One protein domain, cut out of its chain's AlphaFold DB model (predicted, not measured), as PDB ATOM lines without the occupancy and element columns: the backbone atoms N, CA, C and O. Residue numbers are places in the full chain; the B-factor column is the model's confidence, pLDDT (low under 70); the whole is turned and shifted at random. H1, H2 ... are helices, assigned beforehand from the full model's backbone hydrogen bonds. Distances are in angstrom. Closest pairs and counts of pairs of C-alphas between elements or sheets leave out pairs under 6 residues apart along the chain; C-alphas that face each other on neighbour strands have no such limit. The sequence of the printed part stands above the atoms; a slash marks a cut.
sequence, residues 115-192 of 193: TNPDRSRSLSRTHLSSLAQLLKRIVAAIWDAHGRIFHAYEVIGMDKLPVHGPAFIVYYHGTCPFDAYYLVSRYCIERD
ATOM      1  N   THR A 115     131.748 274.832 365.880       66.00
ATOM      2  CA  THR A 115     131.042 275.863 366.653       66.00
ATOM      3  C   THR A 115     130.427 275.364 367.969       66.00
ATOM      4  O   THR A 115     130.030 276.188 368.783       66.00
ATOM      5  N   ASN A 116     130.389 274.048 368.230       63.59
ATOM      6  CA  ASN A 116     130.018 273.472 369.535       63.59
ATOM      7  C   ASN A 116     130.659 272.073 369.790       63.59
ATOM      8  O   ASN A 116     130.049 271.044 369.488       63.59
ATOM      9  N   PRO A 117     131.919 271.993 370.273       61.88
ATOM     10  CA  PRO A 117     132.686 270.745 370.383       61.88
ATOM     11  C   PRO A 117     132.689 270.091 371.784       61.88
ATOM     12  O   PRO A 117     133.397 269.100 371.991       61.88
ATOM     13  N   ASP A 118     131.951 270.622 372.759       65.56
ATOM     14  CA  ASP A 118     132.427 270.613 374.150       65.56
ATOM     15  C   ASP A 118     132.429 269.270 374.886       65.56
ATOM     16  O   ASP A 118     133.288 269.062 375.741       65.56
ATOM     17  N   ARG A 119     131.552 268.308 374.569       64.88
ATOM     18  CA  ARG A 119     131.450 267.092 375.406       64.88
ATOM     19  C   ARG A 119     132.251 265.894 374.892       64.88
ATOM     20  O   ARG A 119     133.076 265.349 375.620       64.88
ATOM     21  N   SER A 120     132.044 265.489 373.639       64.00
ATOM     22  CA  SER A 120     132.674 264.277 373.076       64.00
ATOM     23  C   SER A 120     134.172 264.464 372.794       64.00
ATOM     24  O   SER A 120     134.998 263.617 373.143       64.00
ATOM     25  N   ARG A 121     134.559 265.622 372.238       68.12
ATOM     26  CA  ARG A 121     135.968 265.953 371.959       68.12
ATOM     27  C   ARG A 121     136.769 266.160 373.243       68.12
ATOM     28  O   ARG A 121     137.921 265.738 373.296       68.12
ATOM     29  N   SER A 122     136.159 266.761 374.268       70.56
ATOM     30  CA  SER A 122     136.768 266.896 375.595       70.56
ATOM     31  C   SER A 122     137.039 265.524 376.215       70.56
ATOM     32  O   SER A 122     138.185 265.233 376.547       70.56
ATOM     33  N   LEU A 123     136.036 264.634 376.239       74.88
ATOM     34  CA  LEU A 123     136.171 263.277 376.782       74.88
ATOM     35  C   LEU A 123     137.246 262.447 376.055       74.88
ATOM     36  O   LEU A 123     138.067 261.784 376.685       74.88
ATOM     37  N   SER A 124     137.281 262.498 374.720       78.12
ATOM     38  CA  SER A 124     138.297 261.780 373.941       78.12
ATOM     39  C   SER A 124     139.701 262.351 374.173       78.12
ATOM     40  O   SER A 124     140.667 261.602 374.321       78.12
ATOM     41  N   ARG A 125     139.833 263.681 374.263       75.12
ATOM     42  CA  ARG A 125     141.122 264.349 374.483       75.12
ATOM     43  C   ARG A 125     141.677 264.082 375.879       75.12
ATOM     44  O   ARG A 125     142.879 263.838 375.990       75.12
ATOM     45  N   THR A 126     140.834 264.090 376.911       79.88
ATOM     46  CA  THR A 126     141.240 263.764 378.285       79.88
ATOM     47  C   THR A 126     141.679 262.308 378.384       79.88
ATOM     48  O   THR A 126     142.809 262.056 378.802       79.88
ATOM     49  N   HIS A 127     140.873 261.367 377.883       82.12
ATOM     50  CA  HIS A 127     141.222 259.943 377.856       82.12
ATOM     51  C   HIS A 127     142.515 259.671 377.071       82.12
ATOM     52  O   HIS A 127     143.384 258.911 377.484       82.12
ATOM     53  N   LEU A 128     142.710 260.329 375.930       79.75
ATOM     54  CA  LEU A 128     143.919 260.133 375.135       79.75
ATOM     55  C   LEU A 128     145.163 260.754 375.791       79.75
ATOM     56  O   LEU A 128     146.276 260.245 375.641       79.75
ATOM     57  N   SER A 129     144.994 261.871 376.503       80.31
ATOM     58  CA  SER A 129     146.080 262.487 377.265       80.31
ATOM     59  C   SER A 129     146.506 261.627 378.455       80.31
ATOM     60  O   SER A 129     147.710 261.476 378.666       80.31
ATOM     61  N   SER A 130     145.555 260.985 379.143       85.81
ATOM     62  CA  SER A 130     145.852 260.065 380.240       85.81
ATOM     63  C   SER A 130     146.540 258.793 379.742       85.81
ATOM     64  O   SER A 130     147.518 258.368 380.348       85.81
ATOM     65  N   LEU A 131     146.149 258.245 378.583       86.06
ATOM     66  CA  LEU A 131     146.861 257.117 377.964       86.06
ATOM     67  C   LEU A 131     148.319 257.452 377.624       86.06
ATOM     68  O   LEU A 131     149.217 256.649 377.857       86.06
ATOM     69  N   ALA A 132     148.582 258.645 377.087       84.94
ATOM     70  CA  ALA A 132     149.950 259.057 376.780       84.94
ATOM     71  C   ALA A 132     150.789 259.290 378.047       84.94
ATOM     72  O   ALA A 132     151.984 259.004 378.043       84.94
ATOM     73  N   GLN A 133     150.185 259.801 379.122       86.31
ATOM     74  CA  GLN A 133     150.836 259.909 380.431       86.31
ATOM     75  C   GLN A 133     151.125 258.525 381.022       86.31
ATOM     76  O   GLN A 133     152.235 258.286 381.487       86.31
ATOM     77  N   LEU A 134     150.172 257.597 380.933       88.62
ATOM     78  CA  LEU A 134     150.343 256.213 381.365       88.62
ATOM     79  C   LEU A 134     151.493 255.536 380.613       88.62
ATOM     80  O   LEU A 134     152.369 254.949 381.241       88.62
ATOM     81  N   LEU A 135     151.542 255.670 379.284       89.25
ATOM     82  CA  LEU A 135     152.609 255.091 378.469       89.25
ATOM     83  C   LEU A 135     153.989 255.615 378.881       89.25
ATOM     84  O   LEU A 135     154.923 254.831 379.016       89.25
ATOM     85  N   LYS A 136     154.121 256.923 379.135       88.38
ATOM     86  CA  LYS A 136     155.375 257.509 379.635       88.38
ATOM     87  C   LYS A 136     155.785 256.926 380.985       88.38
ATOM     88  O   LYS A 136     156.953 256.602 381.157       88.38
ATOM     89  N   ARG A 137     154.837 256.759 381.913       90.50
ATOM     90  CA  ARG A 137     155.100 256.163 383.234       90.50
ATOM     91  C   ARG A 137     155.523 254.706 383.125       90.50
ATOM     92  O   ARG A 137     156.454 254.307 383.807       90.50
ATOM     93  N   ILE A 138     154.882 253.936 382.245       92.69
ATOM     94  CA  ILE A 138     155.266 252.545 381.971       92.69
ATOM     95  C   ILE A 138     156.693 252.497 381.423       92.69
ATOM     96  O   ILE A 138     157.520 251.760 381.945       92.69
ATOM     97  N   VAL A 139     157.007 253.317 380.417       93.62
ATOM     98  CA  VAL A 139     158.361 253.399 379.852       93.62
ATOM     99  C   VAL A 139     159.377 253.789 380.930       93.62
ATOM    100  O   VAL A 139     160.408 253.134 381.048       93.62
ATOM    101  N   ALA A 140     159.077 254.794 381.756       94.19
ATOM    102  CA  ALA A 140     159.937 255.195 382.865       94.19
ATOM    103  C   ALA A 140     160.140 254.054 383.878       94.19
ATOM    104  O   ALA A 140     161.271 253.757 384.247       94.19
ATOM    105  N   ALA A 141     159.075 253.355 384.272       94.50
ATOM    106  CA  ALA A 141     159.159 252.220 385.187       94.50
ATOM    107  C   ALA A 141     160.025 251.085 384.624       94.50
ATOM    108  O   ALA A 141     160.827 250.513 385.357       94.50
ATOM    109  N   ILE A 142     159.917 250.787 383.323       95.06
ATOM    110  CA  ILE A 142     160.757 249.770 382.678       95.06
ATOM    111  C   ILE A 142     162.227 250.210 382.681       95.06
ATOM    112  O   ILE A 142     163.090 249.405 383.018       95.06
ATOM    113  N   TRP A 143     162.526 251.474 382.357       95.50
ATOM    114  CA  TRP A 143     163.899 251.994 382.398       95.50
ATOM    115  C   TRP A 143     164.483 252.016 383.824       95.50
ATOM    116  O   TRP A 143     165.624 251.602 383.999       95.50
ATOM    117  N   ASP A 144     163.720 252.428 384.847       95.12
ATOM    118  CA  ASP A 144     164.148 252.373 386.264       95.12
ATOM    119  C   ASP A 144     164.399 250.922 386.717       95.12
ATOM    120  O   ASP A 144     165.434 250.617 387.309       95.12
ATOM    121  N   ALA A 145     163.501 249.992 386.369       94.94
ATOM    122  CA  ALA A 145     163.672 248.572 386.672       94.94
ATOM    123  C   ALA A 145     164.898 247.975 385.964       94.94
ATOM    124  O   ALA A 145     165.675 247.255 386.588       94.94
ATOM    125  N   HIS A 146     165.101 248.302 384.686       94.88
ATOM    126  CA  HIS A 146     166.260 247.857 383.918       94.88
ATOM    127  C   HIS A 146     167.573 248.338 384.553       94.88
ATOM    128  O   HIS A 146     168.472 247.531 384.778       94.88
ATOM    129  N   GLY A 147     167.665 249.623 384.914       93.94
ATOM    130  CA  GLY A 147     168.835 250.179 385.597       93.94
ATOM    131  C   GLY A 147     169.135 249.472 386.920       93.94
ATOM    132  O   GLY A 147     170.274 249.079 387.172       93.94
ATOM    133  N   ARG A 148     168.107 249.230 387.739       94.44
ATOM    134  CA  ARG A 148     168.245 248.537 389.032       94.44
ATOM    135  C   ARG A 148     168.668 247.076 388.881       94.44
ATOM    136  O   ARG A 148     169.557 246.631 389.597       94.44
ATOM    137  N   ILE A 149     168.048 246.332 387.965       94.31
ATOM    138  CA  ILE A 149     168.292 244.890 387.799       94.31
ATOM    139  C   ILE A 149     169.656 244.625 387.159       94.31
ATOM    140  O   ILE A 149     170.401 243.780 387.645       94.31
ATOM    141  N   PHE A 150     169.983 245.325 386.071       91.12
ATOM    142  CA  PHE A 150     171.175 245.011 385.278       91.12
ATOM    143  C   PHE A 150     172.422 245.776 385.717       91.12
ATOM    144  O   PHE A 150     173.531 245.297 385.492       91.12
ATOM    145  N   HIS A 151     172.259 246.945 386.343       91.50
ATOM    146  CA  HIS A 151     173.382 247.821 386.689       91.50
ATOM    147  C   HIS A 151     173.438 248.199 388.168       91.50
ATOM    148  O   HIS A 151     174.321 248.965 388.541       91.50
ATOM    149  N   ALA A 152     172.509 247.701 388.997       94.56
ATOM    150  CA  ALA A 152     172.343 248.159 390.377       94.56
ATOM    151  C   ALA A 152     172.292 249.699 390.469       94.56
ATOM    152  O   ALA A 152     172.812 250.295 391.408       94.56
ATOM    153  N   TYR A 153     171.704 250.344 389.453       94.00
ATOM    154  CA  TYR A 153     171.691 251.795 389.336       94.00
ATOM    155  C   TYR A 153     170.816 252.413 390.428       94.00
ATOM    156  O   TYR A 153     169.643 252.057 390.581       94.00
ATOM    157  N   GLU A 154     171.379 253.377 391.151       93.25
ATOM    158  CA  GLU A 154     170.711 254.114 392.217       93.25
ATOM    159  C   GLU A 154     170.984 255.611 392.061       93.25
ATOM    160  O   GLU A 154     172.095 256.025 391.725       93.25
ATOM    161  N   VAL A 155     169.963 256.433 392.317       92.50
ATOM    162  CA  VAL A 155     170.105 257.891 392.322       92.50
ATOM    163  C   VAL A 155     170.015 258.400 393.749       92.50
ATOM    164  O   VAL A 155     168.990 258.249 394.407       92.50
ATOM    165  N   ILE A 156     171.078 259.061 394.196       92.31
ATOM    166  CA  ILE A 156     171.157 259.685 395.515       92.31
ATOM    167  C   ILE A 156     171.022 261.200 395.347       92.31
ATOM    168  O   ILE A 156     171.723 261.806 394.538       92.31
ATOM    169  N   GLY A 157     170.148 261.828 396.138       91.00
ATOM    170  CA  GLY A 157     169.990 263.285 396.144       91.00
ATOM    171  C   GLY A 157     169.004 263.838 395.109       91.00
ATOM    172  O   GLY A 157     169.191 264.960 394.641       91.00
ATOM    173  N   MET A 158     167.967 263.080 394.729       90.50
ATOM    174  CA  MET A 158     166.930 263.539 393.782       90.50
ATOM    175  C   MET A 158     166.140 264.760 394.296       90.50
ATOM    176  O   MET A 158     165.594 265.560 393.529       90.50
ATOM    177  N   ASP A 159     166.107 264.932 395.612       89.94
ATOM    178  CA  ASP A 159     165.550 266.079 396.324       89.94
ATOM    179  C   ASP A 159     166.296 267.389 396.026       89.94
ATOM    180  O   ASP A 159     165.677 268.453 396.037       89.94
ATOM    181  N   LYS A 160     167.586 267.320 395.668       90.38
ATOM    182  CA  LYS A 160     168.408 268.497 395.337       90.38
ATOM    183  C   LYS A 160     168.046 269.126 393.993       90.38
ATOM    184  O   LYS A 160     168.482 270.240 393.705       90.38
ATOM    185  N   LEU A 161     167.278 268.428 393.153       90.31
ATOM    186  CA  LEU A 161     166.806 268.985 391.891       90.31
ATOM    187  C   LEU A 161     165.750 270.072 392.143       90.31
ATOM    188  O   LEU A 161     164.839 269.877 392.958       90.31
ATOM    189  N   PRO A 162     165.823 271.205 391.419       89.38
ATOM    190  CA  PRO A 162     164.897 272.307 391.613       89.38
ATOM    191  C   PRO A 162     163.462 271.870 391.297       89.38
ATOM    192  O   PRO A 162     163.173 271.281 390.257       89.38
ATOM    193  N   VAL A 163     162.544 272.177 392.216       86.31
ATOM    194  CA  VAL A 163     161.113 271.838 392.088       86.31
ATOM    195  C   VAL A 163     160.437 272.686 391.003       86.31
ATOM    196  O   VAL A 163     159.551 272.222 390.270       86.31
ATOM    197  N   HIS A 164     160.881 273.938 390.897       86.81
ATOM    198  CA  HIS A 164     160.373 274.943 389.978       86.81
ATOM    199  C   HIS A 164     161.517 275.523 389.149       86.81
ATOM    200  O   HIS A 164     162.608 275.756 389.661       86.81
ATOM    201  N   GLY A 165     161.229 275.793 387.876       87.56
ATOM    202  CA  GLY A 165     162.198 276.339 386.932       87.56
ATOM    203  C   GLY A 165     163.008 275.273 386.181       87.56
ATOM    204  O   GLY A 165     162.879 274.076 386.445       87.56
ATOM    205  N   PRO A 166     163.789 275.701 385.177       88.88
ATOM    206  CA  PRO A 166     164.670 274.822 384.422       88.88
ATOM    207  C   PRO A 166     165.906 274.429 385.246       88.88
ATOM    208  O   PRO A 166     166.373 275.189 386.091       88.88
ATOM    209  N   ALA A 167     166.466 273.261 384.943       89.38
ATOM    210  CA  ALA A 167     167.730 272.786 385.492       89.38
ATOM    211  C   ALA A 167     168.668 272.388 384.355       89.38
ATOM    212  O   ALA A 167     168.219 271.880 383.326       89.38
ATOM    213  N   PHE A 168     169.967 272.577 384.564       91.00
ATOM    214  CA  PHE A 168     171.000 272.039 383.689       91.00
ATOM    215  C   PHE A 168     171.721 270.907 384.421       91.00
ATOM    216  O   PHE A 168     172.239 271.114 385.517       91.00
ATOM    217  N   ILE A 169     171.715 269.709 383.835       90.56
ATOM    218  CA  ILE A 169     172.340 268.519 384.417       90.56
ATOM    219  C   ILE A 169     173.657 268.282 383.686       90.56
ATOM    220  O   ILE A 169     173.667 268.018 382.486       90.56
ATOM    221  N   VAL A 170     174.760 268.363 384.427       92.50
ATOM    222  CA  VAL A 170     176.093 268.008 383.937       92.50
ATOM    223  C   VAL A 170     176.439 266.644 384.501       92.50
ATOM    224  O   VAL A 170     176.458 266.464 385.716       92.50
ATOM    225  N   TYR A 171     176.695 265.682 383.623       91.00
ATOM    226  CA  TYR A 171     177.074 264.334 384.019       91.00
ATOM    227  C   TYR A 171     178.135 263.782 383.070       91.00
ATOM    228  O   TYR A 171     178.213 264.154 381.897       91.00
ATOM    229  N   TYR A 172     178.964 262.898 383.607       91.81
ATOM    230  CA  TYR A 172     179.932 262.128 382.845       91.81
ATOM    231  C   TYR A 172     179.291 260.802 382.427       91.81
ATOM    232  O   TYR A 172     178.570 260.202 383.220       91.81
ATOM    233  N   HIS A 173     179.547 260.352 381.200       90.12
ATOM    234  CA  HIS A 173     179.022 259.089 380.684       90.12
ATOM    235  C   HIS A 173     180.121 258.290 379.991       90.12
ATOM    236  O   HIS A 173     181.079 258.856 379.465       90.12
ATOM    237  N   GLY A 174     179.965 256.964 380.000       84.06
ATOM    238  CA  GLY A 174     180.747 256.071 379.148       84.06
ATOM    239  C   GLY A 174     180.261 256.108 377.696       84.06
ATOM    240  O   GLY A 174     179.493 256.976 377.299       84.06
ATOM    241  N   THR A 175     180.655 255.120 376.892       83.62
ATOM    242  CA  THR A 175     180.329 255.053 375.454       83.62
ATOM    243  C   THR A 175     178.827 255.127 375.149       83.62
ATOM    244  O   THR A 175     178.441 255.596 374.081       83.62
ATOM    245  N   CYS A 176     177.972 254.669 376.069       82.25
ATOM    246  CA  CYS A 176     176.525 254.750 375.922       82.25
ATOM    247  C   CYS A 176     175.895 255.488 377.118       82.25
ATOM    248  O   CYS A 176     176.151 255.102 378.260       82.25
ATOM    249  N   PRO A 177     175.054 256.516 376.896       87.75
ATOM    250  CA  PRO A 177     174.501 257.355 377.960       87.75
ATOM    251  C   PRO A 177     173.282 256.721 378.662       87.75
ATOM    252  O   PRO A 177     172.280 257.397 378.888       87.75
ATOM    253  N   PHE A 178     173.330 255.428 379.011       90.19
ATOM    254  CA  PHE A 178     172.221 254.740 379.698       90.19
ATOM    255  C   PHE A 178     171.849 255.389 381.030       90.19
ATOM    256  O   PHE A 178     170.668 255.503 381.356       90.19
ATOM    257  N   ASP A 179     172.849 255.908 381.737       91.31
ATOM    258  CA  ASP A 179     172.685 256.579 383.026       91.31
ATOM    259  C   ASP A 179     171.724 257.771 382.944       91.31
ATOM    260  O   ASP A 179     170.966 258.029 383.876       91.31
ATOM    261  N   ALA A 180     171.686 258.468 381.804       92.06
ATOM    262  CA  ALA A 180     170.750 259.565 381.593       92.06
ATOM    263  C   ALA A 180     169.301 259.074 381.510       92.06
ATOM    264  O   ALA A 180     168.401 259.718 382.048       92.06
ATOM    265  N   TYR A 181     169.065 257.928 380.863       92.06
ATOM    266  CA  TYR A 181     167.732 257.335 380.781       92.06
ATOM    267  C   TYR A 181     167.247 256.881 382.156       92.06
ATOM    268  O   TYR A 181     166.092 257.136 382.488       92.06
ATOM    269  N   TYR A 182     168.123 256.280 382.969       94.31
ATOM    270  CA  TYR A 182     167.795 255.879 384.339       94.31
ATOM    271  C   TYR A 182     167.528 257.082 385.251       94.31
ATOM    272  O   TYR A 182     166.571 257.081 386.024       94.31
ATOM    273  N   LEU A 183     168.323 258.149 385.135       93.69
ATOM    274  CA  LEU A 183     168.104 259.379 385.895       93.69
ATOM    275  C   LEU A 183     166.762 260.031 385.536       93.69
ATOM    276  O   LEU A 183     165.976 260.383 386.417       93.69
ATOM    277  N   VAL A 184     166.484 260.180 384.235       91.88
ATOM    278  CA  VAL A 184     165.242 260.794 383.747       91.88
ATOM    279  C   VAL A 184     164.034 259.934 384.100       91.88
ATOM    280  O   VAL A 184     163.011 260.476 384.511       91.88
ATOM    281  N   SER A 185     164.134 258.608 383.988       93.75
ATOM    282  CA  SER A 185     163.034 257.718 384.349       93.75
ATOM    283  C   SER A 185     162.707 257.800 385.838       93.75
ATOM    284  O   SER A 185     161.539 257.944 386.201       93.75
ATOM    285  N   ARG A 186     163.735 257.808 386.694       92.81
ATOM    286  CA  ARG A 186     163.583 257.986 388.138       92.81
ATOM    287  C   ARG A 186     162.930 259.324 388.474       92.81
ATOM    288  O   ARG A 186     161.994 259.371 389.270       92.81
ATOM    289  N   TYR A 187     163.363 260.393 387.811       91.69
ATOM    290  CA  TYR A 187     162.768 261.716 387.960       91.69
ATOM    291  C   TYR A 187     161.288 261.750 387.536       91.69
ATOM    292  O   TYR A 187     160.456 262.297 388.260       91.69
ATOM    293  N   CYS A 188     160.936 261.132 386.402       90.06
ATOM    294  CA  CYS A 188     159.551 261.013 385.933       90.06
ATOM    295  C   CYS A 188     158.650 260.288 386.945       90.06
ATOM    296  O   CYS A 188     157.509 260.701 387.155       90.06
ATOM    297  N   ILE A 189     159.164 259.237 387.592       90.44
ATOM    298  CA  ILE A 189     158.432 258.465 388.606       90.44
ATOM    299  C   ILE A 189     158.244 259.280 389.892       90.44
ATOM    300  O   ILE A 189     157.131 259.356 390.404       90.44
ATOM    301  N   GLU A 190     159.302 259.906 390.414       88.00
ATOM    302  CA  GLU A 190     159.250 260.600 391.710       88.00
ATOM    303  C   GLU A 190     158.526 261.951 391.655       88.00
ATOM    304  O   GLU A 190     157.960 262.393 392.654       88.00
ATOM    305  N   ARG A 191     158.535 262.627 390.500       83.25
ATOM    306  CA  ARG A 191     157.914 263.953 390.332       83.25
ATOM    307  C   ARG A 191     156.601 263.933 389.551       83.25
ATOM    308  O   ARG A 191     156.030 265.001 389.344       83.25
ATOM    309  N   ASP A 192     156.129 262.758 389.139       75.50
ATOM    310  CA  ASP A 192     154.878 262.565 388.395       75.50
ATOM    311  C   ASP A 192     154.821 263.330 387.048       75.50
ATOM    312  O   ASP A 192     153.781 263.874 386.668       75.50
TER     313      ASP A 192
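Overview. This is residues 115 to 192 of the 193 residues of an uncharacterized protein of Fasciola hepatica (UniProt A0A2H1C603). One long helix, H1, makes the longest axis, and a shorter helix, H2, crosses its later half, packing on residues 137 to 147. Between the two helices the 26 residues 152 to 177 make a wide loop with no named element, while residues 115 to 132 stick out at the other end as a free arm, of which 120 to 132 belong to H1. The printed part has 78 residues with two named helices, H1 then H2, and no named strand; the class is all helix. It is only just loose, close to extended, with a radius of gyration of the C-alphas of 17.0 A, and its elongated outline spans 54 by 29 by 22 A.

Along the chain. Start at Thr 115 and go on to C-alpha 120 at (132.674, 264.277, 373.076), where H1 begins. From there H1, residues 120 to 151, runs 46.0 A to C-alpha 151 at (173.382, 247.821, 386.689). Pass along residues 152 to 177 to reach H2, residues 178 to 191, which measures 20.1 A from first to last C-alpha. It ends at C-alpha 191, at (157.914, 263.953, 390.332).

Arrangement. Look at the C-alphas of Ala 140 and Ser 185, 4.3 A apart: they are the closest of H1 and H2, which touch. H1 touches H2 with residues 137 to 147 alone. Their lines stand at a steep tilt of 50 degrees, and they run opposite ways. In both H1 and H2 every O i to N i+4 pair is within hydrogen-bond range.

Size, cuts and confidence. The two C-alphas farthest apart are those of Thr 115 and Ala 152, at 55.1 A. Without residues 115 to 132, which stand free, the body of 60 residues spans 32 by 30 by 17 A. The link from H1 to H2 is long, and the printed part has no cut. In the B-factor column you will find a mean pLDDT of 86.8 for the printed part of this model, with residues 115 to 121 under 70.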